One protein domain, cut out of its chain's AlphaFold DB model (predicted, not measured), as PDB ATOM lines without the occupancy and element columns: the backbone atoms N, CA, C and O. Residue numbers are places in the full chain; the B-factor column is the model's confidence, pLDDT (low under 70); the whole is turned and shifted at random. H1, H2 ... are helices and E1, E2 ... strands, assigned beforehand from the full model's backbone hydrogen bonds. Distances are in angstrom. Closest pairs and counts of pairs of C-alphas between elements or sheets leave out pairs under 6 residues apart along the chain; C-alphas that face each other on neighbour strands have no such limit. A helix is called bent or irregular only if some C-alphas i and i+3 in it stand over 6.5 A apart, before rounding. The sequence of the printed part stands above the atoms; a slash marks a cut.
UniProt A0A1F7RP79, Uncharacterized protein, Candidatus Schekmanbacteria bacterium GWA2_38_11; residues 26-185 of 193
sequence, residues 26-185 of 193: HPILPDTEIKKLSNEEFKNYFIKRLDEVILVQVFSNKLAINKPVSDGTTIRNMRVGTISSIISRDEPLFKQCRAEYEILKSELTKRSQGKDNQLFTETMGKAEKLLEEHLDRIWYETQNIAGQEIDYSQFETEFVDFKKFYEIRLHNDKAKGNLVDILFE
ATOM      1  N   HIS A  26     130.459 130.494 129.881       64.38
ATOM      2  CA  HIS A  26     129.979 129.280 129.264       64.38
ATOM      3  C   HIS A  26     131.193 128.365 129.246       64.38
ATOM      4  O   HIS A  26     132.219 128.794 128.732       64.38
ATOM      5  N   PRO A  27     131.164 127.163 129.825       77.75
ATOM      6  CA  PRO A  27     132.276 126.242 129.665       77.75
ATOM      7  C   PRO A  27     132.429 125.875 128.186       77.75
ATOM      8  O   PRO A  27     131.457 125.904 127.426       77.75
ATOM      9  N   ILE A  28     133.653 125.544 127.774       89.25
ATOM     10  CA  ILE A  28     133.879 124.902 126.480       89.25
ATOM     11  C   ILE A  28     133.017 123.632 126.406       89.25
ATOM     12  O   ILE A  28     132.859 122.925 127.406       89.25
ATOM     13  N   LEU A  29     132.433 123.357 125.238       88.62
ATOM     14  CA  LEU A  29     131.742 122.093 124.999       88.62
ATOM     15  C   LEU A  29     132.670 120.920 125.360       88.62
ATOM     16  O   LEU A  29     133.857 120.969 125.033       88.62
ATOM     17  N   PRO A  30     132.154 119.854 125.995       89.38
ATOM     18  CA  PRO A  30     132.947 118.659 126.243       89.38
ATOM     19  C   PRO A  30     133.532 118.105 124.939       89.38
ATOM     20  O   PRO A  30     132.860 118.106 123.905       89.38
ATOM     21  N   ASP A  31     134.739 117.536 124.991       86.44
ATOM     22  CA  ASP A  31     135.420 116.941 123.827       86.44
ATOM     23  C   ASP A  31     134.526 115.988 123.020       86.44
ATOM     24  O   ASP A  31     134.607 115.914 121.794       86.44
ATOM     25  N   THR A  32     133.658 115.240 123.703       89.31
ATOM     26  CA  THR A  32     132.714 114.307 123.078       89.31
ATOM     27  C   THR A  32     131.664 114.995 122.216       89.31
ATOM     28  O   THR A  32     131.184 114.391 121.262       89.31
ATOM     29  N   GLU A  33     131.272 116.219 122.558       91.19
ATOM     30  CA  GLU A  33     130.311 117.013 121.792       91.19
ATOM     31  C   GLU A  33     131.003 117.749 120.653       91.19
ATOM     32  O   GLU A  33     130.523 117.693 119.523       91.19
ATOM     33  N   ILE A  34     132.189 118.315 120.906       91.44
ATOM     34  CA  ILE A  34     133.020 118.945 119.872       91.44
ATOM     35  C   ILE A  34     133.270 117.975 118.712       91.44
ATOM     36  O   ILE A  34     133.117 118.348 117.552       91.44
ATOM     37  N   LYS A  35     133.597 116.710 119.003       90.06
ATOM     38  CA  LYS A  35     133.855 115.675 117.984       90.06
ATOM     39  C   LYS A  35     132.631 115.295 117.147       90.06
ATOM     40  O   LYS A  35     132.798 114.768 116.052       90.06
ATOM     41  N   LYS A  36     131.412 115.538 117.641       93.25
ATOM     42  CA  LYS A  36     130.165 115.226 116.915       93.25
ATOM     43  C   LYS A  36     129.785 116.297 115.897       93.25
ATOM     44  O   LYS A  36     128.993 116.007 115.008       93.25
ATOM     45  N   LEU A  37     130.334 117.506 116.020       94.00
ATOM     46  CA  LEU A  37     130.069 118.599 115.089       94.00
ATOM     47  C   LEU A  37     130.586 118.248 113.689       94.00
ATOM     48  O   LEU A  37     131.691 117.713 113.542       94.00
ATOM     49  N   SER A  38     129.832 118.605 112.656       94.19
ATOM     50  CA  SER A  38     130.339 118.679 111.282       94.19
ATOM     51  C   SER A  38     131.424 119.758 111.156       94.19
ATOM     52  O   SER A  38     131.612 120.580 112.052       94.19
ATOM     53  N   ASN A  39     132.162 119.780 110.044       93.38
ATOM     54  CA  ASN A  39     133.234 120.766 109.853       93.38
ATOM     55  C   ASN A  39     132.723 122.217 109.851       93.38
ATOM     56  O   ASN A  39     133.372 123.085 110.427       93.38
ATOM     57  N   GLU A  40     131.551 122.477 109.268       93.69
ATOM     58  CA  GLU A  40     130.947 123.816 109.269       93.69
ATOM     59  C   GLU A  40     130.455 124.224 110.662       93.69
ATOM     60  O   GLU A  40     130.698 125.349 111.103       93.69
ATOM     61  N   GLU A  41     129.816 123.307 111.391       95.69
ATOM     62  CA  GLU A  41     129.384 123.558 112.770       95.69
ATOM     63  C   GLU A  41     130.580 123.807 113.688       95.69
ATOM     64  O   GLU A  41     130.563 124.746 114.482       95.69
ATOM     65  N   PHE A  42     131.640 123.011 113.542       96.00
ATOM     66  CA  PHE A  42     132.872 123.182 114.296       96.00
ATOM     67  C   PHE A  42     133.543 124.522 113.982       96.00
ATOM     68  O   PHE A  42     133.920 125.231 114.910       96.00
ATOM     69  N   LYS A  43     133.643 124.912 112.705       95.50
ATOM     70  CA  LYS A  43     134.177 126.223 112.295       95.50
ATOM     71  C   LYS A  43     133.401 127.369 112.945       95.50
ATOM     72  O   LYS A  43     134.005 128.260 113.535       95.50
ATOM     73  N   ASN A  44     132.071 127.335 112.880       96.00
ATOM     74  CA  ASN A  44     131.231 128.368 113.490       96.00
ATOM     75  C   ASN A  44     131.380 128.392 115.014       96.00
ATOM     76  O   ASN A  44     131.473 129.466 115.604       96.00
ATOM     77  N   TYR A  45     131.442 127.220 115.645       96.00
ATOM     78  CA  TYR A  45     131.674 127.099 117.078       96.00
ATOM     79  C   TYR A  45     133.046 127.647 117.488       96.00
ATOM     80  O   TYR A  45     133.117 128.437 118.424       96.00
ATOM     81  N   PHE A  46     134.113 127.292 116.765       96.56
ATOM     82  CA  PHE A  46     135.473 127.792 116.982       96.56
ATOM     83  C   PHE A  46     135.492 129.320 116.947       96.56
ATOM     84  O   PHE A  46     135.935 129.953 117.901       96.56
ATOM     85  N   ILE A  47     134.970 129.906 115.864       97.06
ATOM     86  CA  ILE A  47     134.959 131.358 115.664       97.06
ATOM     87  C   ILE A  47     134.149 132.057 116.755       97.06
ATOM     88  O   ILE A  47     134.638 132.996 117.376       97.06
ATOM     89  N   LYS A  48     132.939 131.566 117.036       94.75
ATOM     90  CA  LYS A  48     132.070 132.138 118.066       94.75
ATOM     91  C   LYS A  48     132.706 132.061 119.452       94.75
ATOM     92  O   LYS A  48     132.650 133.019 120.213       94.75
ATOM     93  N   ARG A  49     133.322 130.923 119.784       94.38
ATOM     94  CA  ARG A  49     133.991 130.722 121.071       94.38
ATOM     95  C   ARG A  49     135.200 131.637 121.223       94.38
ATOM     96  O   ARG A  49     135.427 132.161 122.312       94.38
ATOM     97  N   LEU A  50     135.950 131.822 120.139       95.00
ATOM     98  CA  LEU A  50     137.080 132.732 120.116       95.00
ATOM     99  C   LEU A  50     136.618 134.173 120.364       95.00
ATOM    100  O   LEU A  50     137.112 134.807 121.289       95.00
ATOM    101  N   ASP A  51     135.645 134.652 119.595       93.31
ATOM    102  CA  ASP A  51     135.174 136.038 119.642       93.31
ATOM    103  C   ASP A  51     134.436 136.380 120.945       93.31
ATOM    104  O   ASP A  51     134.837 137.279 121.678       93.31
ATOM    105  N   GLU A  52     133.384 135.629 121.274       91.25
ATOM    106  CA  GLU A  52     132.456 135.992 122.354       91.25
ATOM    107  C   GLU A  52     132.981 135.645 123.751       91.25
ATOM    108  O   GLU A  52     132.464 136.149 124.749       91.25
ATOM    109  N   VAL A  53     133.981 134.761 123.841       91.62
ATOM    110  CA  VAL A  53     134.485 134.269 125.127       91.62
ATOM    111  C   VAL A  53     135.980 134.483 125.254       91.62
ATOM    112  O   VAL A  53     136.397 135.259 126.105       91.62
ATOM    113  N   ILE A  54     136.800 133.823 124.436       93.75
ATOM    114  CA  ILE A  54     138.254 133.816 124.643       93.75
ATOM    115  C   ILE A  54     138.837 135.231 124.522       93.75
ATOM    116  O   ILE A  54     139.486 135.696 125.455       93.75
ATOM    117  N   LEU A  55     138.583 135.940 123.417       92.50
ATOM    118  CA  LEU A  55     139.124 137.285 123.201       92.50
ATOM    119  C   LEU A  55     138.519 138.298 124.178       92.50
ATOM    120  O   LEU A  55     139.257 139.087 124.759       92.50
ATOM    121  N   VAL A  56     137.210 138.233 124.440       90.62
ATOM    122  CA  VAL A  56     136.553 139.097 125.440       90.62
ATOM    123  C   VAL A  56     137.202 138.964 126.819       90.62
ATOM    124  O   VAL A  56     137.431 139.975 127.479       90.62
ATOM    125  N   GLN A  57     137.518 137.742 127.254       90.56
ATOM    126  CA  GLN A  57     138.165 137.502 128.545       90.56
ATOM    127  C   GLN A  57     139.635 137.934 128.532       90.56
ATOM    128  O   GLN A  57     140.081 138.588 129.473       90.56
ATOM    129  N   VAL A  58     140.378 137.631 127.462       91.94
ATOM    130  CA  VAL A  58     141.784 138.045 127.333       91.94
ATOM    131  C   VAL A  58     141.918 139.568 127.348       91.94
ATOM    132  O   VAL A  58     142.801 140.087 128.023       91.94
ATOM    133  N   PHE A  59     141.019 140.289 126.681       90.25
ATOM    134  CA  PHE A  59     141.012 141.753 126.642       90.25
ATOM    135  C   PHE A  59     140.137 142.398 127.735       90.25
ATOM    136  O   PHE A  59     139.693 143.535 127.586       90.25
ATOM    137  N   SER A  60     139.845 141.689 128.832       84.69
ATOM    138  CA  SER A  60     138.946 142.189 129.884       84.69
ATOM    139  C   SER A  60     139.615 143.110 130.910       84.69
ATOM    140  O   SER A  60     138.902 143.802 131.646       84.69
ATOM    141  N   ASN A  61     140.955 143.143 130.977       84.00
ATOM    142  CA  ASN A  61     141.656 143.966 131.959       84.00
ATOM    143  C   ASN A  61     141.411 145.447 131.670       84.00
ATOM    144  O   ASN A  61     141.579 145.887 130.538       84.00
ATOM    145  N   LYS A  62     141.034 146.232 132.679       84.81
ATOM    146  CA  LYS A  62     140.724 147.655 132.504       84.81
ATOM    147  C   LYS A  62     141.806 148.521 133.124       84.81
ATOM    148  O   LYS A  62     141.861 148.665 134.341       84.81
ATOM    149  N   LEU A  63     142.600 149.163 132.276       81.56
ATOM    150  CA  LEU A  63     143.698 150.026 132.689       81.56
ATOM    151  C   LEU A  63     143.244 151.476 132.809       81.56
ATOM    152  O   LEU A  63     142.603 152.028 131.909       81.56
ATOM    153  N   ALA A  64     143.580 152.103 133.935       83.00
ATOM    154  CA  ALA A  64     143.353 153.525 134.140       83.00
ATOM    155  C   ALA A  64     144.415 154.331 133.384       83.00
ATOM    156  O   ALA A  64     145.607 154.232 133.667       83.00
ATOM    157  N   ILE A  65     143.971 155.173 132.454       78.75
ATOM    158  CA  ILE A  65     144.859 156.073 131.725       78.75
ATOM    159  C   ILE A  65     144.964 157.378 132.502       78.75
ATOM    160  O   ILE A  65     143.960 158.061 132.731       78.75
ATOM    161  N   ASN A  66     146.185 157.710 132.914       78.06
ATOM    162  CA  ASN A  66     146.507 158.894 133.696       78.06
ATOM    163  C   ASN A  66     147.384 159.844 132.874       78.06
ATOM    164  O   ASN A  66     148.283 159.401 132.168       78.06
ATOM    165  N   LYS A  67     147.135 161.150 132.989       77.19
ATOM    166  CA  LYS A  67     147.955 162.209 132.392       77.19
ATOM    167  C   LYS A  67     148.633 163.017 133.506       77.19
ATOM    168  O   LYS A  67     147.939 163.398 134.456       77.19
ATOM    169  N   PRO A  68     149.944 163.306 133.418       76.62
ATOM    170  CA  PRO A  68     150.583 164.226 134.346       76.62
ATOM    171  C   PRO A  68     150.039 165.638 134.114       76.62
ATOM    172  O   PRO A  68     150.011 166.147 132.994       76.62
ATOM    173  N   VAL A  69     149.590 166.273 135.188       79.62
ATOM    174  CA  VAL A  69     149.121 167.657 135.201       79.62
ATOM    175  C   VAL A  69     149.953 168.409 136.229       79.62
ATOM    176  O   VAL A  69     150.075 167.966 137.374       79.62
ATOM    177  N   SER A  70     150.525 169.542 135.822       81.38
ATOM    178  CA  SER A  70     151.261 170.432 136.717       81.38
ATOM    179  C   SER A  70     150.532 171.758 136.877       81.38
ATOM    180  O   SER A  70     150.005 172.307 135.912       81.38
ATOM    181  N   ASP A  71     150.523 172.269 138.104       81.50
ATOM    182  CA  ASP A  71     150.074 173.623 138.441       81.50
ATOM    183  C   ASP A  71     151.249 174.592 138.672       81.50
ATOM    184  O   ASP A  71     151.064 175.682 139.206       81.50
ATOM    185  N   GLY A  72     152.468 174.198 138.280       78.00
ATOM    186  CA  GLY A  72     153.694 174.978 138.459       78.00
ATOM    187  C   GLY A  72     154.402 174.767 139.802       78.00
ATOM    188  O   GLY A  72     155.557 175.164 139.929       78.00
ATOM    189  N   THR A  73     153.768 174.109 140.781       79.06
ATOM    190  CA  THR A  73     154.385 173.809 142.094       79.06
ATOM    191  C   THR A  73     154.437 172.320 142.407       79.06
ATOM    192  O   THR A  73     155.353 171.861 143.088       79.06
ATOM    193  N   THR A  74     153.487 171.551 141.875       77.81
ATOM    194  CA  THR A  74     153.442 170.098 142.013       77.81
ATOM    195  C   THR A  74     153.129 169.435 140.675       77.81
ATOM    196  O   THR A  74     152.553 170.044 139.769       77.81
ATOM    197  N   ILE A  75     153.550 168.179 140.527       81.62
ATOM    198  CA  ILE A  75     153.150 167.312 139.416       81.62
ATOM    199  C   ILE A  75     152.256 166.231 140.014       81.62
ATOM    200  O   ILE A  75     152.661 165.537 140.947       81.62
ATOM    201  N   ARG A  76     151.037 166.095 139.487       81.50
ATOM    202  CA  ARG A  76     150.091 165.048 139.890       81.50
ATOM    203  C   ARG A  76     149.564 164.303 138.673       81.50
ATOM    204  O   ARG A  76     149.309 164.907 137.635       81.50
ATOM    205  N   ASN A  77     149.342 163.005 138.823       80.12
ATOM    206  CA  ASN A  77     148.714 162.192 137.789       80.12
ATOM    207  C   ASN A  77     147.190 162.279 137.920       80.12
ATOM    208  O   ASN A  77     146.633 161.977 138.975       80.12
ATOM    209  N   MET A  78     146.518 162.706 136.853       81.00
ATOM    210  CA  MET A  78     145.061 162.799 136.782       81.00
ATOM    211  C   MET A  78     144.519 161.713 135.856       81.00
ATOM    212  O   MET A  78     144.951 161.615 134.709       81.00
ATOM    213  N   ARG A  79     143.558 160.912 136.327       83.31
ATOM    214  CA  ARG A  79     142.885 159.916 135.483       83.31
ATOM    215  C   ARG A  79     142.036 160.617 134.429       83.31
ATOM    216  O   ARG A  79     141.139 161.381 134.774       83.31
ATOM    217  N   VAL A  80     142.307 160.319 133.164       81.88
ATOM    218  CA  VAL A  80     141.586 160.862 132.003       81.88
ATOM    219  C   VAL A  80     140.656 159.832 131.363       81.88
ATOM    220  O   VAL A  80     139.727 160.206 130.657       81.88
ATOM    221  N   GLY A  81     140.841 158.542 131.655       83.25
ATOM    222  CA  GLY A  81     139.930 157.504 131.186       83.25
ATOM    223  C   GLY A  81     140.287 156.101 131.659       83.25
ATOM    224  O   GLY A  81     141.070 155.905 132.593       83.25
ATOM    225  N   THR A  82     139.644 155.120 131.030       85.25
ATOM    226  CA  THR A  82     139.891 153.690 131.243       85.25
ATOM    227  C   THR A  82     139.758 152.978 129.915       85.25
ATOM    228  O   THR A  82     138.793 153.250 129.204       85.25
ATOM    229  N   ILE A  83     140.670 152.062 129.620       85.06
ATOM    230  CA  ILE A  83     140.639 151.251 128.400       85.06
ATOM    231  C   ILE A  83     140.790 149.778 128.733       85.06
ATOM    232  O   ILE A  83     141.349 149.427 129.772       85.06
ATOM    233  N   SER A  84     140.306 148.929 127.839       87.00
ATOM    234  CA  SER A  84     140.595 147.499 127.870       87.00
ATOM    235  C   SER A  84     142.065 147.221 127.520       87.00
ATOM    236  O   SER A  84     142.703 147.990 126.805       87.00
ATOM    237  N   SER A  85     142.612 146.121 128.024       86.25
ATOM    238  CA  SER A  85     143.981 145.660 127.791       86.25
ATOM    239  C   SER A  85     144.068 144.143 127.963       86.25
ATOM    240  O   SER A  85     143.096 143.499 128.358       86.25
ATOM    241  N   ILE A  86     145.231 143.569 127.661       88.81
ATOM    242  CA  ILE A  86     145.492 142.135 127.787       88.81
ATOM    243  C   ILE A  86     145.687 141.797 129.272       88.81
ATOM    244  O   ILE A  86     146.502 142.416 129.953       88.81
ATOM    245  N   ILE A  87     144.937 140.823 129.791       88.19
ATOM    246  CA  ILE A  87     145.179 140.261 131.130       88.19
ATOM    247  C   ILE A  87     146.576 139.625 131.191       88.19
ATOM    248  O   ILE A  87     147.044 139.043 130.209       88.19
ATOM    249  N   SER A  88     147.236 139.683 132.350       85.12
ATOM    250  CA  SER A  88     148.569 139.091 132.505       85.12
ATOM    251  C   SER A  88     148.567 137.592 132.179       85.12
ATOM    252  O   SER A  88     147.644 136.851 132.512       85.12
ATOM    253  N   ARG A  89     149.637 137.114 131.536       85.06
ATOM    254  CA  ARG A  89     149.773 135.708 131.111       85.06
ATOM    255  C   ARG A  89     149.845 134.727 132.279       85.06
ATOM    256  O   ARG A  89     149.571 133.535 132.111       85.06
ATOM    257  N   ASP A  90     150.229 135.222 133.451       85.94
ATOM    258  CA  ASP A  90     150.287 134.430 134.672       85.94
ATOM    259  C   ASP A  90     148.928 134.284 135.358       85.94
ATOM    260  O   ASP A  90     148.774 133.374 136.184       85.94
ATOM    261  N   GLU A  91     147.938 135.087 134.954       86.62
ATOM    262  CA  GLU A  91     146.573 135.003 135.458       86.62
ATOM    263  C   GLU A  91     145.960 133.627 135.157       86.62
ATOM    264  O   GLU A  91     146.067 133.119 134.030       86.62
ATOM    265  N   PRO A  92     145.259 133.011 136.129       89.88
ATOM    266  CA  PRO A  92     144.541 131.758 135.909       89.88
ATOM    267  C   PRO A  92     143.578 131.825 134.720       89.88
ATOM    268  O   PRO A  92     143.486 130.870 133.951       89.88
ATOM    269  N   LEU A  93     142.921 132.974 134.532       89.88
ATOM    270  CA  LEU A  93     141.986 133.198 133.433       89.88
ATOM    271  C   LEU A  93     142.682 133.151 132.064       89.88
ATOM    272  O   LEU A  93     142.181 132.504 131.149       89.88
ATOM    273  N   PHE A  94     143.874 133.744 131.928       90.81
ATOM    274  CA  PHE A  94     144.641 133.662 130.682       90.81
ATOM    275  C   PHE A  94     145.048 132.219 130.377       90.81
ATOM    276  O   PHE A  94     144.883 131.737 129.255       90.81
ATOM    277  N   LYS A  95     145.542 131.498 131.393       90.75
ATOM    278  CA  LYS A  95     145.934 130.082 131.276       90.75
ATOM    279  C   LYS A  95     144.759 129.201 130.852       90.75
ATOM    280  O   LYS A  95     144.945 128.283 130.054       90.75
ATOM    281  N   GLN A  96     143.565 129.499 131.348       91.88
ATOM    282  CA  GLN A  96     142.331 128.824 130.973       91.88
ATOM    283  C   GLN A  96     141.933 129.113 129.520       91.88
ATOM    284  O   GLN A  96     141.761 128.170 128.749       91.88
ATOM    285  N   CYS A  97     141.874 130.386 129.118       93.12
ATOM    286  CA  CYS A  97     141.592 130.782 127.735       93.12
ATOM    287  C   CYS A  97     142.581 130.152 126.745       93.12
ATOM    288  O   CYS A  97     142.180 129.646 125.697       93.12
ATOM    289  N   ARG A  98     143.866 130.111 127.112       93.56
ATOM    290  CA  ARG A  98     144.899 129.415 126.345       93.56
ATOM    291  C   ARG A  98     144.607 127.923 126.212       93.56
ATOM    292  O   ARG A  98     144.700 127.388 125.117       93.56
ATOM    293  N   ALA A  99     144.283 127.239 127.307       92.50
ATOM    294  CA  ALA A  99     144.006 125.805 127.269       92.50
ATOM    295  C   ALA A  99     142.802 125.478 126.371       92.50
ATOM    296  O   ALA A  99     142.860 124.534 125.587       92.50
ATOM    297  N   GLU A 100     141.739 126.281 126.435       94.06
ATOM    298  CA  GLU A 100     140.589 126.144 125.538       94.06
ATOM    299  C   GLU A 100     140.969 126.350 124.075       94.06
ATOM    300  O   GLU A 100     140.592 125.553 123.216       94.06
ATOM    301  N   TYR A 101     141.736 127.402 123.798       95.19
ATOM    302  CA  TYR A 101     142.225 127.686 122.462       95.19
ATOM    303  C   TYR A 101     143.044 126.517 121.891       95.19
ATOM    304  O   TYR A 101     142.800 126.096 120.763       95.19
ATOM    305  N   GLU A 102     143.945 125.926 122.680       94.06
ATOM    306  CA  GLU A 102     144.745 124.762 122.269       94.06
ATOM    307  C   GLU A 102     143.879 123.526 121.970       94.06
ATOM    308  O   GLU A 102     144.141 122.807 121.003       94.06
ATOM    309  N   ILE A 103     142.817 123.286 122.749       94.19
ATOM    310  CA  ILE A 103     141.857 122.198 122.486       94.19
ATOM    311  C   ILE A 103     141.173 122.415 121.133       94.19
ATOM    312  O   ILE A 103     141.156 121.513 120.289       94.19
ATOM    313  N   LEU A 104     140.644 123.622 120.907       95.88
ATOM    314  CA  LEU A 104     139.977 123.985 119.659       95.88
ATOM    315  C   LEU A 104     140.941 123.904 118.469       95.88
ATOM    316  O   LEU A 104     140.604 123.327 117.436       95.88
ATOM    317  N   LYS A 105     142.161 124.430 118.606       94.88
ATOM    318  CA  LYS A 105     143.187 124.395 117.559       94.88
ATOM    319  C   LYS A 105     143.600 122.963 117.229       94.88
ATOM    320  O   LYS A 105     143.652 122.603 116.056       94.88
ATOM    321  N   SER A 106     143.827 122.125 118.242       93.69
ATOM    322  CA  SER A 106     144.163 120.709 118.050       93.69
ATOM    323  C   SER A 106     143.086 119.975 117.253       93.69
ATOM    324  O   SER A 106     143.397 119.203 116.343       93.69
ATOM    325  N   GLU A 107     141.815 120.224 117.566       94.62
ATOM    326  CA  GLU A 107     140.696 119.632 116.842       94.62
ATOM    327  C   GLU A 107     140.589 120.165 115.405       94.62
ATOM    328  O   GLU A 107     140.410 119.377 114.474       94.62
ATOM    329  N   LEU A 108     140.781 121.472 115.194       94.69
ATOM    330  CA  LEU A 108     140.832 122.071 113.858       94.69
ATOM    331  C   LEU A 108     141.930 121.431 112.999       94.69
ATOM    332  O   LEU A 108     141.683 121.075 111.844       94.69
ATOM    333  N   THR A 109     143.124 121.242 113.563       92.94
ATOM    334  CA  THR A 109     144.241 120.573 112.887       92.94
ATOM    335  C   THR A 109     143.874 119.143 112.509       92.94
ATOM    336  O   THR A 109     144.055 118.773 111.353       92.94
ATOM    337  N   LYS A 110     143.303 118.348 113.426       92.62
ATOM    338  CA  LYS A 110     142.876 116.964 113.134       92.62
ATOM    339  C   LYS A 110     141.842 116.905 112.014       92.62
ATOM    340  O   LYS A 110     141.966 116.089 111.110       92.62
ATOM    341  N   ARG A 111     140.845 117.792 112.044       91.50
ATOM    342  CA  ARG A 111     139.789 117.872 111.019       91.50
ATOM    343  C   ARG A 111     140.306 118.303 109.651       91.50
ATOM    344  O   ARG A 111     139.669 118.011 108.645       91.50
ATOM    345  N   SER A 112     141.450 118.977 109.629       91.19
ATOM    346  CA  SER A 112     142.110 119.447 108.412       91.19
ATOM    347  C   SER A 112     143.188 118.476 107.908       91.19
ATOM    348  O   SER A 112     143.795 118.716 106.867       91.19
ATOM    349  N   GLN A 113     143.425 117.352 108.601       83.50
ATOM    350  CA  GLN A 113     144.302 116.278 108.131       83.50
ATOM    351  C   GLN A 113     143.569 115.422 107.087       83.50
ATOM    352  O   GLN A 113     143.040 114.354 107.383       83.50
ATOM    353  N   GLY A 114     143.541 115.900 105.841       66.31
ATOM    354  CA  GLY A 114     143.034 115.155 104.687       66.31
ATOM    355  C   GLY A 114     142.116 115.993 103.799       66.31
ATOM    356  O   GLY A 114     141.044 116.403 104.234       66.31
ATOM    357  N   LYS A 115     142.520 116.153 102.528       56.53
ATOM    358  CA  LYS A 115     142.057 117.163 101.547       56.53
ATOM    359  C   LYS A 115     142.536 118.571 101.900       56.53
ATOM    360  O   LYS A 115     142.777 118.839 103.069       56.53
ATOM    361  N   ASP A 116     142.767 119.383 100.858       63.75
ATOM    362  CA  ASP A 116     143.319 120.747 100.901       63.75
ATOM    363  C   ASP A 116     143.052 121.414 102.245       63.75
ATOM    364  O   ASP A 116     141.902 121.470 102.675       63.75
ATOM    365  N   ASN A 117     144.103 121.923 102.895       84.81
ATOM    366  CA  ASN A 117     144.117 122.532 104.234       84.81
ATOM    367  C   ASN A 117     143.199 123.779 104.378       84.81
ATOM    368  O   ASN A 117     143.366 124.604 105.268       84.81
ATOM    369  N   GLN A 118     142.237 123.936 103.474       88.56
ATOM    370  CA  GLN A 118     141.239 124.975 103.339       88.56
ATOM    371  C   GLN A 118     140.445 125.201 104.624       88.56
ATOM    372  O   GLN A 118     140.302 126.350 105.021       88.56
ATOM    373  N   LEU A 119     139.979 124.149 105.315       91.69
ATOM    374  CA  LEU A 119     139.238 124.328 106.573       91.69
ATOM    375  C   LEU A 119     140.085 125.066 107.619       91.69
ATOM    376  O   LEU A 119     139.600 126.007 108.249       91.69
ATOM    377  N   PHE A 120     141.347 124.660 107.781       94.00
ATOM    378  CA  PHE A 120     142.289 125.312 108.683       94.00
ATOM    379  C   PHE A 120     142.533 126.760 108.260       94.00
ATOM    380  O   PHE A 120     142.323 127.669 109.060       94.00
ATOM    381  N   THR A 121     142.918 126.975 106.998       91.44
ATOM    382  CA  THR A 121     143.254 128.301 106.462       91.44
ATOM    383  C   THR A 121     142.083 129.275 106.576       91.44
ATOM    384  O   THR A 121     142.260 130.395 107.049       91.44
ATOM    385  N   GLU A 122     140.870 128.860 106.204       93.81
ATOM    386  CA  GLU A 122     139.675 129.701 106.310       93.81
ATOM    387  C   GLU A 122     139.320 130.020 107.763       93.81
ATOM    388  O   GLU A 122     138.954 131.154 108.076       93.81
ATOM    389  N   THR A 123     139.402 129.030 108.655       95.44
ATOM    390  CA  THR A 123     139.037 129.216 110.065       95.44
ATOM    391  C   THR A 123     140.052 130.115 110.767       95.44
ATOM    392  O   THR A 123     139.658 131.086 111.407       95.44
ATOM    393  N   MET A 124     141.351 129.860 110.597       95.00
ATOM    394  CA  MET A 124     142.408 130.671 111.208       95.00
ATOM    395  C   MET A 124     142.495 132.076 110.605       95.00
ATOM    396  O   MET A 124     142.720 133.031 111.343       95.00
ATOM    397  N   GLY A 125     142.234 132.237 109.303       93.88
ATOM    398  CA  GLY A 125     142.162 133.560 108.675       93.88
ATOM    399  C   GLY A 125     140.998 134.402 109.208       93.88
ATOM    400  O   GLY A 125     141.154 135.591 109.476       93.88
ATOM    401  N   LYS A 126     139.828 133.790 109.437       95.69
ATOM    402  CA  LYS A 126     138.699 134.475 110.097       95.69
ATOM    403  C   LYS A 126     139.005 134.816 111.555       95.69
ATOM    404  O   LYS A 126     138.656 135.902 112.004       95.69
ATOM    405  N   ALA A 127     139.640 133.897 112.276       95.94
ATOM    406  CA  ALA A 127     140.047 134.087 113.663       95.94
ATOM    407  C   ALA A 127     141.030 135.262 113.821       95.94
ATOM    408  O   ALA A 127     140.874 136.087 114.716       95.94
ATOM    409  N   GLU A 128     142.006 135.361 112.921       94.38
ATOM    410  CA  GLU A 128     142.978 136.454 112.877       94.38
ATOM    411  C   GLU A 128     142.327 137.792 112.570       94.38
ATOM    412  O   GLU A 128     142.537 138.745 113.313       94.38
ATOM    413  N   LYS A 129     141.448 137.848 111.566       94.31
ATOM    414  CA  LYS A 129     140.706 139.074 111.264       94.31
ATOM    415  C   LYS A 129     139.887 139.572 112.461       94.31
ATOM    416  O   LYS A 129     139.864 140.767 112.734       94.31
ATOM    417  N   LEU A 130     139.239 138.668 113.198       94.25
ATOM    418  CA  LEU A 130     138.514 139.042 114.416       94.25
ATOM    419  C   LEU A 130     139.455 139.640 115.460       94.25
ATOM    420  O   LEU A 130     139.165 140.689 116.027       94.25
ATOM    421  N   LEU A 131     140.605 139.012 115.693       94.62
ATOM    422  CA  LEU A 131     141.599 139.553 116.610       94.62
ATOM    423  C   LEU A 131     142.062 140.957 116.190       94.62
ATOM    424  O   LEU A 131     142.129 141.844 117.038       94.62
ATOM    425  N   GLU A 132     142.319 141.188 114.902       93.44
ATOM    426  CA  GLU A 132     142.663 142.517 114.381       93.44
ATOM    427  C   GLU A 132     141.583 143.563 114.689       93.44
ATOM    428  O   GLU A 132     141.911 144.657 115.148       93.44
ATOM    429  N   GLU A 133     140.304 143.219 114.512       92.81
ATOM    430  CA  GLU A 133     139.175 144.106 114.824       92.81
ATOM    431  C   GLU A 133     139.111 144.457 116.323       92.81
ATOM    432  O   GLU A 133     138.872 145.615 116.686       92.81
ATOM    433  N   HIS A 134     139.375 143.492 117.214       91.69
ATOM    434  CA  HIS A 134     139.458 143.753 118.660       91.69
ATOM    435  C   HIS A 134     140.625 144.682 119.002       91.69
ATOM    436  O   HIS A 134     140.453 145.605 119.804       91.69
ATOM    437  N   LEU A 135     141.791 144.469 118.390       92.06
ATOM    438  CA  LEU A 135     142.971 145.298 118.616       92.06
ATOM    439  C   LEU A 135     142.770 146.737 118.125       92.06
ATOM    440  O   LEU A 135     143.071 147.679 118.863       92.06
ATOM    441  N   ASP A 136     142.216 146.912 116.923       91.75
ATOM    442  CA  ASP A 136     141.910 148.226 116.347       91.75
ATOM    443  C   ASP A 136     140.927 149.004 117.225       91.75
ATOM    444  O   ASP A 136     141.112 150.203 117.458       91.75
ATOM    445  N   ARG A 137     139.912 148.326 117.779       90.81
ATOM    446  CA  ARG A 137     138.961 148.941 118.714       90.81
ATOM    447  C   ARG A 137     139.661 149.462 119.970       90.81
ATOM    448  O   ARG A 137     139.455 150.618 120.333       90.81
ATOM    449  N   ILE A 138     140.496 148.645 120.617       88.56
ATOM    450  CA  ILE A 138     141.218 149.044 121.841       88.56
ATOM    451  C   ILE A 138     142.180 150.204 121.545       88.56
ATOM    452  O   ILE A 138     142.264 151.169 122.312       88.56
ATOM    453  N   TRP A 139     142.878 150.150 120.409       88.31
ATOM    454  CA  TRP A 139     143.756 151.236 119.985       88.31
ATOM    455  C   TRP A 139     142.974 152.536 119.757       88.31
ATOM    456  O   TRP A 139     143.365 153.589 120.261       88.31
ATOM    457  N   TYR A 140     141.835 152.474 119.066       87.81
ATOM    458  CA  TYR A 140     140.968 153.631 118.847       87.81
ATOM    459  C   TYR A 140     140.434 154.220 120.161       87.81
ATOM    460  O   TYR A 140     140.474 155.436 120.349       87.81
ATOM    461  N   GLU A 141     139.975 153.392 121.103       85.81
ATOM    462  CA  GLU A 141     139.559 153.844 122.442       85.81
ATOM    463  C   GLU A 141     140.685 154.611 123.152       85.81
ATOM    464  O   GLU A 141     140.463 155.693 123.703       85.81
ATOM    465  N   THR A 142     141.911 154.094 123.054       81.50
ATOM    466  CA  THR A 142     143.111 154.720 123.618       81.50
ATOM    467  C   THR A 142     143.361 156.109 123.024       81.50
ATOM    468  O   THR A 142     143.527 157.076 123.770       81.50
ATOM    469  N   GLN A 143     143.325 156.235 121.693       79.44
ATOM    470  CA  GLN A 143     143.570 157.496 120.979       79.44
ATOM    471  C   GLN A 143     142.476 158.557 121.188       79.44
ATOM    472  O   GLN A 143     142.714 159.728 120.920       79.44
ATOM    473  N   ASN A 144     141.276 158.181 121.643       80.69
ATOM    474  CA  ASN A 144     140.201 159.144 121.916       80.69
ATOM    475  C   ASN A 144     140.205 159.669 123.353       80.69
ATOM    476  O   ASN A 144     139.787 160.797 123.600       80.69
ATOM    477  N   ILE A 145     140.660 158.859 124.310       76.06
ATOM    478  CA  ILE A 145     140.825 159.290 125.708       76.06
ATOM    479  C   ILE A 145     142.024 160.233 125.834       76.06
ATOM    480  O   ILE A 145     142.010 161.211 126.583       76.06
ATOM    481  N   ALA A 146     143.071 159.922 125.082       61.03
ATOM    482  CA  ALA A 146     144.294 160.677 124.992       61.03
ATOM    483  C   ALA A 146     144.213 161.594 123.778       61.03
ATOM    484  O   ALA A 146     144.331 161.103 122.667       61.03
ATOM    485  N   GLY A 147     144.071 162.911 123.930       55.53
ATOM    486  CA  GLY A 147     144.386 163.825 122.825       55.53
ATOM    487  C   GLY A 147     145.865 163.678 122.445       55.53
ATOM    488  O   GLY A 147     146.675 164.399 123.007       55.53
ATOM    489  N   GLN A 148     146.178 162.672 121.618       55.59
ATOM    490  CA  GLN A 148     147.419 162.177 120.987       55.59
ATOM    491  C   GLN A 148     148.776 162.242 121.736       55.59
ATOM    492  O   GLN A 148     149.749 161.666 121.261       55.59
ATOM    493  N   GLU A 149     148.869 162.837 122.924       57.81
ATOM    494  CA  GLU A 149     150.121 163.138 123.636       57.81
ATOM    495  C   GLU A 149     150.228 162.391 124.973       57.81
ATOM    496  O   GLU A 149     150.423 162.987 126.036       57.81
ATOM    497  N   ILE A 150     150.041 161.075 124.953       61.16
ATOM    498  CA  ILE A 150     150.304 160.251 126.131       61.16
ATOM    499  C   ILE A 150     151.610 159.486 125.937       61.16
ATOM    500  O   ILE A 150     151.789 158.755 124.964       61.16
ATOM    501  N   ASP A 151     152.513 159.638 126.905       62.88
ATOM    502  CA  ASP A 151     153.701 158.806 127.023       62.88
ATOM    503  C   ASP A 151     153.306 157.414 127.528       62.88
ATOM    504  O   ASP A 151     153.055 157.194 128.713       62.88
ATOM    505  N   TYR A 152     153.244 156.463 126.596       63.84
ATOM    506  CA  TYR A 152     152.832 155.095 126.879       63.84
ATOM    507  C   TYR A 152     153.848 154.266 127.675       63.84
ATOM    508  O   TYR A 152     153.523 153.158 128.098       63.84
ATOM    509  N   SER A 153     155.065 154.779 127.889       61.56
ATOM    510  CA  SER A 153     156.092 154.089 128.680       61.56
ATOM    511  C   SER A 153     155.814 154.105 130.187       61.56
ATOM    512  O   SER A 153     156.421 153.338 130.928       61.56
ATOM    513  N   GLN A 154     154.878 154.946 130.638       58.81
ATOM    514  CA  GLN A 154     154.533 155.117 132.053       58.81
ATOM    515  C   GLN A 154     153.390 154.201 132.527       58.81
ATOM    516  O   GLN A 154     152.981 154.294 133.685       58.81
ATOM    517  N   PHE A 155     152.848 153.345 131.654       64.44
ATOM    518  CA  PHE A 155     151.755 152.434 132.004       64.44
ATOM    519  C   PHE A 155     152.244 151.092 132.539       64.44
ATOM    520  O   PHE A 155     153.384 150.686 132.322       64.44
ATOM    521  N   GLU A 156     151.335 150.410 133.236       64.75
ATOM    522  CA  GLU A 156     151.509 149.040 133.713       64.75
ATOM    523  C   GLU A 156     151.937 148.096 132.571       64.75
ATOM    524  O   GLU A 156     151.671 148.342 131.387       64.75
ATOM    525  N   THR A 157     152.630 147.014 132.936       63.78
ATOM    526  CA  THR A 157     153.241 146.038 132.019       63.78
ATOM    527  C   THR A 157     152.249 145.493 130.980       63.78
ATOM    528  O   THR A 157     152.615 145.260 129.831       63.78
ATOM    529  N   GLU A 158     150.975 145.385 131.335       66.88
ATOM    530  CA  GLU A 158     149.879 144.893 130.503       66.88
ATOM    531  C   GLU A 158     149.586 145.801 129.298       66.88
ATOM    532  O   GLU A 158     149.359 145.314 128.187       66.88
ATOM    533  N   PHE A 159     149.644 147.129 129.471       75.19
ATOM    534  CA  PHE A 159     149.484 148.046 128.337       75.19
ATOM    535  C   PHE A 159     150.673 147.954 127.384       75.19
ATOM    536  O   PHE A 159     150.513 148.039 126.164       75.19
ATOM    537  N   VAL A 160     151.872 147.770 127.941       75.75
ATOM    538  CA  VAL A 160     153.096 147.577 127.164       75.75
ATOM    539  C   VAL A 160     152.990 146.303 126.323       75.75
ATOM    540  O   VAL A 160     153.321 146.338 125.138       75.75
ATOM    541  N   ASP A 161     152.471 145.213 126.885       78.88
ATOM    542  CA  ASP A 161     152.245 143.963 126.154       78.88
ATOM    543  C   ASP A 161     151.187 144.116 125.055       78.88
ATOM    544  O   ASP A 161     151.421 143.680 123.926       78.88
ATOM    545  N   PHE A 162     150.072 144.803 125.331       86.81
ATOM    546  CA  PHE A 162     149.087 145.150 124.302       86.81
ATOM    547  C   PHE A 162     149.710 145.966 123.165       86.81
ATOM    548  O   PHE A 162     149.542 145.617 121.998       86.81
ATOM    549  N   LYS A 163     150.450 147.035 123.485       84.38
ATOM    550  CA  LYS A 163     151.064 147.911 122.481       84.38
ATOM    551  C   LYS A 163     152.039 147.139 121.596       84.38
ATOM    552  O   LYS A 163     151.952 147.237 120.377       84.38
ATOM    553  N   LYS A 164     152.926 146.339 122.193       83.44
ATOM    554  CA  LYS A 164     153.861 145.488 121.441       83.44
ATOM    555  C   LYS A 164     153.116 144.510 120.534       83.44
ATOM    556  O   LYS A 164     153.490 144.324 119.383       83.44
ATOM    557  N   PHE A 165     152.041 143.903 121.030       86.50
ATOM    558  CA  PHE A 165     151.222 142.990 120.239       86.50
ATOM    559  C   PHE A 165     150.497 143.698 119.082       86.50
ATOM    560  O   PHE A 165     150.437 143.181 117.967       86.50
ATOM    561  N   TYR A 166     150.012 144.919 119.307       89.19
ATOM    562  CA  TYR A 166     149.431 145.756 118.261       89.19
ATOM    563  C   TYR A 166     150.462 146.167 117.196       89.19
ATOM    564  O   TYR A 166     150.159 146.164 116.005       89.19
ATOM    565  N   GLU A 167     151.701 146.456 117.599       86.31
ATOM    566  CA  GLU A 167     152.809 146.719 116.672       86.31
ATOM    567  C   GLU A 167     153.138 145.490 115.809       86.31
ATOM    568  O   GLU A 167     153.358 145.637 114.606       86.31
ATOM    569  N   ILE A 168     153.096 144.274 116.377       84.88
ATOM    570  CA  ILE A 168     153.215 143.027 115.599       84.88
ATOM    571  C   ILE A 168     152.104 142.958 114.550       84.88
ATOM    572  O   ILE A 168     152.398 142.709 113.385       84.88
ATOM    573  N   ARG A 169     150.852 143.248 114.928       87.81
ATOM    574  CA  ARG A 169     149.723 143.290 113.988       87.81
ATOM    575  C   ARG A 169     149.950 144.279 112.842       87.81
ATOM    576  O   ARG A 169     149.709 143.935 111.691       87.81
ATOM    577  N   LEU A 170     150.434 145.492 113.120       86.69
ATOM    578  CA  LEU A 170     150.705 146.502 112.080       86.69
ATOM    579  C   LEU A 170     151.839 146.099 111.124       86.69
ATOM    580  O   LEU A 170     151.961 146.649 110.029       86.69
ATOM    581  N   HIS A 171     152.687 145.162 111.541       80.75
ATOM    582  CA  HIS A 171     153.838 144.681 110.788       80.75
ATOM    583  C   HIS A 171     153.745 143.182 110.468       80.75
ATOM    584  O   HIS A 171     154.771 142.570 110.163       80.75
ATOM    585  N   ASN A 172     152.541 142.598 110.515       67.75
ATOM    586  CA  ASN A 172     152.321 141.150 110.441       67.75
ATOM    587  C   ASN A 172     152.786 140.543 109.107       67.75
ATOM    588  O   ASN A 172     153.203 139.390 109.072       67.75
ATOM    589  N   ASP A 173     152.880 141.347 108.042       58.88
ATOM    590  CA  ASP A 173     153.520 140.976 106.769       58.88
ATOM    591  C   ASP A 173     154.986 140.506 106.935       58.88
ATOM    592  O   ASP A 173     155.575 139.923 106.022       58.88
ATOM    593  N   LYS A 174     155.602 140.775 108.096       52.47
ATOM    594  CA  LYS A 174     156.965 140.375 108.479       52.47
ATOM    595  C   LYS A 174     157.007 139.273 109.546       52.47
ATOM    596  O   LYS A 174     158.101 138.801 109.869       52.47
ATOM    597  N   ALA A 175     155.870 138.871 110.113       53.47
ATOM    598  CA  ALA A 175     155.792 137.876 111.179       53.47
ATOM    599  C   ALA A 175     155.661 136.449 110.614       53.47
ATOM    600  O   ALA A 175     155.038 136.210 109.583       53.47
ATOM    601  N   LYS A 176     156.265 135.466 111.296       59.09
ATOM    602  CA  LYS A 176     156.183 134.038 110.936       59.09
ATOM    603  C   LYS A 176     155.043 133.336 111.689       59.09
ATOM    604  O   LYS A 176     155.308 132.392 112.425       59.09
ATOM    605  N   GLY A 177     153.797 133.786 111.541       75.56
ATOM    606  CA  GLY A 177     152.661 133.115 112.182       75.56
ATOM    607  C   GLY A 177     151.351 133.894 112.120       75.56
ATOM    608  O   GLY A 177     151.344 135.070 111.785       75.56
ATOM    609  N   ASN A 178     150.254 133.215 112.449       87.81
ATOM    610  CA  ASN A 178     148.929 133.816 112.596       87.81
ATOM    611  C   ASN A 178     148.844 134.583 113.927       87.81
ATOM    612  O   ASN A 178     149.307 134.079 114.951       87.81
ATOM    613  N   LEU A 179     148.220 135.765 113.954       89.62
ATOM    614  CA  LEU A 179     148.158 136.599 115.163       89.62
ATOM    615  C   LEU A 179     147.498 135.902 116.360       89.62
ATOM    616  O   LEU A 179     147.863 136.176 117.499       89.62
ATOM    617  N   VAL A 180     146.547 134.989 116.140       92.62
ATOM    618  CA  VAL A 180     145.877 134.273 117.239       92.62
ATOM    619  C   VAL A 180     146.818 133.265 117.885       92.62
ATOM    620  O   VAL A 180     146.898 133.219 119.111       92.62
ATOM    621  N   ASP A 181     147.580 132.519 117.077       90.81
ATOM    622  CA  ASP A 181     148.686 131.689 117.578       90.81
ATOM    623  C   ASP A 181     149.631 132.564 118.401       90.81
ATOM    624  O   ASP A 181     150.019 132.222 119.524       90.81
ATOM    625  N   ILE A 182     149.890 133.758 117.860       87.88
ATOM    626  CA  ILE A 182     150.772 134.738 118.456       87.88
ATOM    627  C   ILE A 182     150.256 135.305 119.781       87.88
ATOM    628  O   ILE A 182     151.008 135.702 120.661       87.88
ATOM    629  N   LEU A 183     148.960 135.303 120.031       90.31
ATOM    630  CA  LEU A 183     148.461 135.733 121.332       90.31
ATOM    631  C   LEU A 183     148.815 134.723 122.440       90.31
ATOM    632  O   LEU A 183     149.117 135.113 123.571       90.31
ATOM    633  N   PHE A 184     148.806 133.428 122.113       89.88
ATOM    634  CA  PHE A 184     148.826 132.330 123.086       89.88
ATOM    635  C   PHE A 184     150.166 131.585 123.207       89.88
ATOM    636  O   PHE A 184     150.379 130.846 124.179       89.88
ATOM    637  N   GLU A 185     151.094 131.777 122.274       81.88
ATOM    638  CA  GLU A 185     152.421 131.155 122.297       81.88
ATOM    639  C   GLU A 185     153.333 131.696 123.422       81.88
ATOM    640  O   GLU A 185     153.127 132.771 123.997       81.88
TER     641      GLU A 185
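Overview. This is residues 26 to 185 of the 193 residues of an uncharacterized protein of Candidatus Schekmanbacteria bacterium GWA2_38_11 (UniProt A0A1F7RP79). A long rod: three helices, H2, H3 and H4, make an up-and-down bundle, each running against the one before it, and a two-stranded hairpin, E1 and E2, extends the length beyond it. H5 and H6 lie beside H4, H6 crossing it, while the four-residue H1 lies near H3 and residues 171 to 177 stick out. The printed part has 160 residues, with six named helices and two strands in the order H1 H2 E1 E2 H3 H4 H5 H6; the sheet, E1 - E2, is antiparallel and the class is mostly helix. The whole is loose, with a radius of gyration of the C-alphas of 18.8 A and spans of 70 by 33 by 22 A.

Arrangement. H1, residues 31 to 34, is close to but not clearly touching H2, residues 39 to 58; their closest C-alphas, of Ile 34 and Phe 42, are 7.0 A apart. H2 has a kink of 27 degrees near residue 50 and is only just irregular, with C-alphas 52 and 55 6.8 A apart. The hairpin of E1, residues 61 to 70, and E2, residues 75 to 85, has N 63 and O 83 at 2.8 A and N 78 and O 67 at 2.9 A, within hydrogen-bond range; E2 bends by 67 degrees at residue 81. H3, residues 92 to 111, touches H2, closest at the C-alphas of Ile 54 and Cys 97, 5.5 A, at a shallow tilt of 16 degrees, opposite ways. The hub is H4, residues 118 to 145, which touches H2 the same way at a shallow tilt of 24 degrees, closest at the C-alphas of Ile 47 and Ala 127, 6.1 A. H3 and H4 form a helical hairpin, touching with residues 108 to 111 and 119 to 120 alone, closest at the C-alphas of Leu 108 and Phe 120, 6.3 A. H5, residues 157 to 170, is close to but not clearly touching H4, the C-alphas of Leu 135 and Tyr 166 being closest at 6.5 A. H6, residues 179 to 184, touches residues 124 to 131 of H4 alone, about perpendicular at 82 degrees, closest at the C-alphas of Glu 128 and Leu 179, 5.7 A. Every O i to N i+4 pair is within hydrogen-bond range in H3, H4 and H5, with 14 of 16 in H2 and 1 of 2 in H6; H1 is too short for such a pair.

Along the chain. H1 begins at C-alpha 31 (135.420, 116.941, 123.827). H2 measures 26.0 A, E1 28.6 A, E2 26.2 A, H3 28.9 A and H5 20.1 A from first to last C-alpha. H4 measures 41.0 A, ending at C-alpha 145 (140.825, 159.290, 125.708). H6 ends at C-alpha 184 (148.826, 132.330, 123.086).

Size, cuts and confidence. The C-alphas of Thr 73 and Lys 115, the two farthest apart, are 70.7 A apart. The printed part has no cut, and its one long link joins H4 to H5. Mean pLDDT of the printed part is 84.7; residue 26 and residues 114 to 116, 146 to 158 and 172 to 176 are under 70.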